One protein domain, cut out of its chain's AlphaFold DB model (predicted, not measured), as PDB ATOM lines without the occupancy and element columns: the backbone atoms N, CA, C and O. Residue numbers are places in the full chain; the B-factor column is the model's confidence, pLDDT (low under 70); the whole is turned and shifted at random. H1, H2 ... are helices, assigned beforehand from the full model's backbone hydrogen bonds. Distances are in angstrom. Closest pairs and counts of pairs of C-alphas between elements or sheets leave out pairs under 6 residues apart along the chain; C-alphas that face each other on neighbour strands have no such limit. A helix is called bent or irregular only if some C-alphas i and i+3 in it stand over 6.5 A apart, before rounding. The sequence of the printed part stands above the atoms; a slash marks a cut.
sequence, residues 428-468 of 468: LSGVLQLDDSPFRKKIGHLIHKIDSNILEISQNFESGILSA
ATOM      1  N   LEU A 428      45.433 -10.891 281.299       67.19
ATOM      2  CA  LEU A 428      46.656 -10.255 281.806       67.19
ATOM      3  C   LEU A 428      47.073 -10.768 283.192       67.19
ATOM      4  O   LEU A 428      48.258 -10.714 283.506       67.19
ATOM      5  N   SER A 429      46.148 -11.290 284.008       63.00
ATOM      6  CA  SER A 429      46.499 -11.796 285.343       63.00
ATOM      7  C   SER A 429      47.279 -13.110 285.301       63.00
ATOM      8  O   SER A 429      48.131 -13.322 286.156       63.00
ATOM      9  N   GLY A 430      47.029 -13.972 284.306       59.88
ATOM     10  CA  GLY A 430      47.763 -15.231 284.131       59.88
ATOM     11  C   GLY A 430      49.140 -15.036 283.490       59.88
ATOM     12  O   GLY A 430      50.091 -15.729 283.829       59.88
ATOM     13  N   VAL A 431      49.284 -14.037 282.612       53.34
ATOM     14  CA  VAL A 431      50.534 -13.800 281.864       53.34
ATOM     15  C   VAL A 431      51.550 -12.949 282.655       53.34
ATOM     16  O   VAL A 431      52.671 -12.734 282.209       53.34
ATOM     17  N   LEU A 432      51.202 -12.461 283.850       54.72
ATOM     18  CA  LEU A 432      52.153 -11.774 284.740       54.72
ATOM     19  C   LEU A 432      53.059 -12.733 285.536       54.72
ATOM     20  O   LEU A 432      54.009 -12.261 286.151       54.72
ATOM     21  N   GLN A 433      52.795 -14.045 285.520       59.12
ATOM     22  CA  GLN A 433      53.594 -15.033 286.262       59.12
ATOM     23  C   GLN A 433      54.617 -15.799 285.408       59.12
ATOM     24  O   GLN A 433      55.481 -16.455 285.978       59.12
ATOM     25  N   LEU A 434      54.541 -15.735 284.072       57.16
ATOM     26  CA  LEU A 434      55.271 -16.674 283.202       57.16
ATOM     27  C   LEU A 434      56.262 -16.037 282.216       57.16
ATOM     28  O   LEU A 434      57.049 -16.770 281.634       57.16
ATOM     29  N   ASP A 435      56.273 -14.708 282.045       59.38
ATOM     30  CA  ASP A 435      57.126 -14.046 281.044       59.38
ATOM     31  C   ASP A 435      57.912 -12.862 281.622       59.38
ATOM     32  O   ASP A 435      57.339 -11.881 282.113       59.38
ATOM     33  N   ASP A 436      59.241 -12.917 281.499       74.56
ATOM     34  CA  ASP A 436      60.212 -12.066 282.204       74.56
ATOM     35  C   ASP A 436      60.395 -10.656 281.597       74.56
ATOM     36  O   ASP A 436      61.384  -9.956 281.835       74.56
ATOM     37  N   SER A 437      59.422 -10.204 280.802       82.44
ATOM     38  CA  SER A 437      59.492  -8.926 280.097       82.44
ATOM     39  C   SER A 437      59.589  -7.739 281.078       82.44
ATOM     40  O   SER A 437      58.723  -7.575 281.948       82.44
ATOM     41  N   PRO A 438      60.572  -6.830 280.919       80.56
ATOM     42  CA  PRO A 438      60.746  -5.667 281.797       80.56
ATOM     43  C   PRO A 438      59.539  -4.715 281.783       80.56
ATOM     44  O   PRO A 438      59.273  -4.027 282.769       80.56
ATOM     45  N   PHE A 439      58.762  -4.699 280.697       78.12
ATOM     46  CA  PHE A 439      57.518  -3.936 280.610       78.12
ATOM     47  C   PHE A 439      56.423  -4.515 281.520       78.12
ATOM     48  O   PHE A 439      55.742  -3.773 282.228       78.12
ATOM     49  N   ARG A 440      56.305  -5.849 281.580       75.19
ATOM     50  CA  ARG A 440      55.344  -6.541 282.454       75.19
ATOM     51  C   ARG A 440      55.669  -6.329 283.930       75.19
ATOM     52  O   ARG A 440      54.758  -6.033 284.699       75.19
ATOM     53  N   LYS A 441      56.953  -6.365 284.311       79.69
ATOM     54  CA  LYS A 441      57.400  -6.044 285.683       79.69
ATOM     55  C   LYS A 441      57.021  -4.616 286.092       79.69
ATOM     56  O   LYS A 441      56.519  -4.413 287.195       79.69
ATOM     57  N   LYS A 442      57.171  -3.637 285.190       82.31
ATOM     58  CA  LYS A 442      56.739  -2.247 285.434       82.31
ATOM     59  C   LYS A 442      55.224  -2.129 285.619       82.31
ATOM     60  O   LYS A 442      54.788  -1.445 286.541       82.31
ATOM     61  N   ILE A 443      54.427  -2.814 284.796       80.44
ATOM     62  CA  ILE A 443      52.961  -2.827 284.935       80.44
ATOM     63  C   ILE A 443      52.538  -3.498 286.246       80.44
ATOM     64  O   ILE A 443      51.711  -2.945 286.965       80.44
ATOM     65  N   GLY A 444      53.121  -4.649 286.588       81.81
ATOM     66  CA  GLY A 444      52.843  -5.344 287.845       81.81
ATOM     67  C   GLY A 444      53.177  -4.485 289.066       81.81
ATOM     68  O   GLY A 444      52.354  -4.355 289.969       81.81
ATOM     69  N   HIS A 445      54.334  -3.816 289.055       83.44
ATOM     70  CA  HIS A 445      54.724  -2.893 290.121       83.44
ATOM     71  C   HIS A 445      53.773  -1.693 290.227       83.44
ATOM     72  O   HIS A 445      53.407  -1.297 291.331       83.44
ATOM     73  N   LEU A 446      53.311  -1.148 289.097       83.38
ATOM     74  CA  LEU A 446      52.335  -0.061 289.090       83.38
ATOM     75  C   LEU A 446      50.982  -0.507 289.663       83.38
ATOM     76  O   LEU A 446      50.417   0.201 290.489       83.38
ATOM     77  N   ILE A 447      50.482  -1.684 289.271       82.75
ATOM     78  CA  ILE A 447      49.237  -2.247 289.816       82.75
ATOM     79  C   ILE A 447      49.373  -2.468 291.323       82.75
ATOM     80  O   ILE A 447      48.488  -2.055 292.067       82.75
ATOM     81  N   HIS A 448      50.491  -3.038 291.781       84.88
ATOM     82  CA  HIS A 448      50.732  -3.263 293.204       84.88
ATOM     83  C   HIS A 448      50.839  -1.947 293.985       84.88
ATOM     84  O   HIS A 448      50.282  -1.836 295.077       84.88
ATOM     85  N   LYS A 449      51.500  -0.929 293.424       87.12
ATOM     86  CA  LYS A 449      51.583   0.407 294.025       87.12
ATOM     87  C   LYS A 449      50.206   1.063 294.123       87.12
ATOM     88  O   LYS A 449      49.885   1.655 295.146       87.12
ATOM     89  N   ILE A 450      49.373   0.917 293.092       82.19
ATOM     90  CA  ILE A 450      47.986   1.394 293.117       82.19
ATOM     91  C   ILE A 450      47.181   0.644 294.187       82.19
ATOM     92  O   ILE A 450      46.491   1.288 294.967       82.19
ATOM     93  N   ASP A 451      47.297  -0.685 294.268       85.31
ATOM     94  CA  ASP A 451      46.627  -1.496 295.293       85.31
ATOM     95  C   ASP A 451      47.059  -1.091 296.713       85.31
ATOM     96  O   ASP A 451      46.208  -0.907 297.579       85.31
ATOM     97  N   SER A 452      48.361  -0.887 296.936       86.00
ATOM     98  CA  SER A 452      48.910  -0.462 298.230       86.00
ATOM     99  C   SER A 452      48.403   0.920 298.629       86.00
ATOM    100  O   SER A 452      47.931   1.096 299.746       86.00
ATOM    101  N   ASN A 453      48.426   1.884 297.703       83.12
ATOM    102  CA  ASN A 453      47.925   3.233 297.959       83.12
ATOM    103  C   ASN A 453      46.416   3.229 298.243       83.12
ATOM    104  O   ASN A 453      45.946   3.967 299.098       83.12
ATOM    105  N   ILE A 454      45.638   2.401 297.537       82.38
ATOM    106  CA  ILE A 454      44.199   2.263 297.792       82.38
ATOM    107  C   ILE A 454      43.951   1.652 299.177       82.38
ATOM    108  O   ILE A 454      43.039   2.097 299.876       82.38
ATOM    109  N   LEU A 455      44.748   0.663 299.585       84.44
ATOM    110  CA  LEU A 455      44.642   0.038 300.902       84.44
ATOM    111  C   LEU A 455      44.985   1.031 302.022       84.44
ATOM    112  O   LEU A 455      44.231   1.145 302.982       84.44
ATOM    113  N   GLU A 456      46.063   1.796 301.855       83.62
ATOM    114  CA  GLU A 456      46.499   2.834 302.795       83.62
ATOM    115  C   GLU A 456      45.460   3.954 302.922       83.62
ATOM    116  O   GLU A 456      45.107   4.361 304.028       83.62
ATOM    117  N   ILE A 457      44.891   4.402 301.797       78.31
ATOM    118  CA  ILE A 457      43.767   5.342 301.798       78.31
ATOM    119  C   ILE A 457      42.600   4.736 302.590       78.31
ATOM    120  O   ILE A 457      42.089   5.380 303.498       78.31
ATOM    121  N   SER A 458      42.215   3.490 302.314       77.38
ATOM    122  CA  SER A 458      41.086   2.835 302.992       77.38
ATOM    123  C   SER A 458      41.300   2.723 304.510       77.38
ATOM    124  O   SER A 458      40.401   3.056 305.277       77.38
ATOM    125  N   GLN A 459      42.507   2.354 304.950       80.12
ATOM    126  CA  GLN A 459      42.868   2.247 306.369       80.12
ATOM    127  C   GLN A 459      42.908   3.609 307.076       80.12
ATOM    128  O   GLN A 459      42.404   3.744 308.194       80.12
ATOM    129  N   ASN A 460      43.447   4.642 306.422       75.50
ATOM    130  CA  ASN A 460      43.451   6.009 306.952       75.50
ATOM    131  C   ASN A 460      42.028   6.587 307.044       75.50
ATOM    132  O   ASN A 460      41.725   7.377 307.939       75.50
ATOM    133  N   PHE A 461      41.128   6.165 306.153       72.12
ATOM    134  CA  PHE A 461      39.716   6.535 306.214       72.12
ATOM    135  C   PHE A 461      38.957   5.811 307.334       72.12
ATOM    136  O   PHE A 461      38.187   6.461 308.036       72.12
ATOM    137  N   GLU A 462      39.177   4.512 307.550       73.12
ATOM    138  CA  GLU A 462      38.529   3.762 308.642       73.12
ATOM    139  C   GLU A 462      39.002   4.226 310.027       73.12
ATOM    140  O   GLU A 462      38.190   4.425 310.933       73.12
ATOM    141  N   SER A 463      40.300   4.493 310.182       70.31
ATOM    142  CA  SER A 463      40.873   5.012 311.432       70.31
ATOM    143  C   SER A 463      40.412   6.439 311.753       70.31
ATOM    144  O   SER A 463      40.086   6.726 312.903       70.31
ATOM    145  N   GLY A 464      40.277   7.310 310.747       59.06
ATOM    146  CA  GLY A 464      39.728   8.662 310.915       59.06
ATOM    147  C   GLY A 464      38.206   8.729 311.120       59.06
ATOM    148  O   GLY A 464      37.672   9.804 311.403       59.06
ATOM    149  N   ILE A 465      37.481   7.618 310.951       55.66
ATOM    150  CA  ILE A 465      36.050   7.502 311.289       55.66
ATOM    151  C   ILE A 465      35.858   7.027 312.736       55.66
ATOM    152  O   ILE A 465      34.858   7.381 313.345       55.66
ATOM    153  N   LEU A 466      36.809   6.277 313.298       47.06
ATOM    154  CA  LEU A 466      36.750   5.792 314.684       47.06
ATOM    155  C   LEU A 466      37.298   6.797 315.714       47.06
ATOM    156  O   LEU A 466      37.048   6.635 316.906       47.06
ATOM    157  N   SER A 467      38.044   7.819 315.279       45.16
ATOM    158  CA  SER A 467      38.675   8.817 316.157       45.16
ATOM    159  C   SER A 467      37.924  10.155 316.269       45.16
ATOM    160  O   SER A 467      38.459  11.089 316.867       45.16
ATOM    161  N   ALA A 468      36.749  10.283 315.649       43.38
ATOM    162  CA  ALA A 468      35.895  11.475 315.661       43.38
ATOM    163  C   ALA A 468      34.476  11.075 316.056       43.38
ATOM    164  O   ALA A 468      33.841  11.856 316.798       43.38
TER     165      ALA A 468
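Overview. This is residues 428 to 468 of the 468 residues of an uncharacterized protein of Trichomonas vaginalis (UniProt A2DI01). The domain is a hook: one long straight helix, H2, is the shaft, and at its first end the residues before it fold back as a small loose turn that holds the one-turn helix H1. Most of the shaft, residues 445 to 466 of H2 with the end 467 to 468, sticks out with nothing beside it. The printed part has 41 residues with two named helices, H1 then H2, and no named strand; the class is all helix. The whole is extended, a rod spanning 48 by 16 by 10 A, with a radius of gyration of the C-alphas of 15.3 A.

Along the chain. H1 is residues 428 to 431, and its first C-alpha, of Leu 428, is at (46.656, -10.255, 281.806). Residues 432 to 437 follow. H2 is residues 438 to 466, 42.3 A from first to last C-alpha, from Pro 438 at (60.746, -5.667, 281.797) to Leu 466 at (36.750, 5.792, 314.684). It is not bent.

Arrangement. H1 and H2 are apart, with no C-alpha of the one within 8 A of the other. The link between them, 6 residues, is short but not tight. Residues 434 to 439 stand free, of which 438 and 439 belong to H2. In H2 every O i to N i+4 pair is within hydrogen-bond range. H1 is too short for such a pair, and its one O i to N i+3 pair is not within range.

Size, cuts and confidence. The two C-alphas farthest apart, those of Asp 435 and Ala 468, are 48.0 A apart. The printed part has no cut and ends at residue 468, the chain's last residue. No link is long. The mean pLDDT of the printed part is 72.6, and the model's confidence is low, under 70, at residues 428 to 435 and 464 to 468.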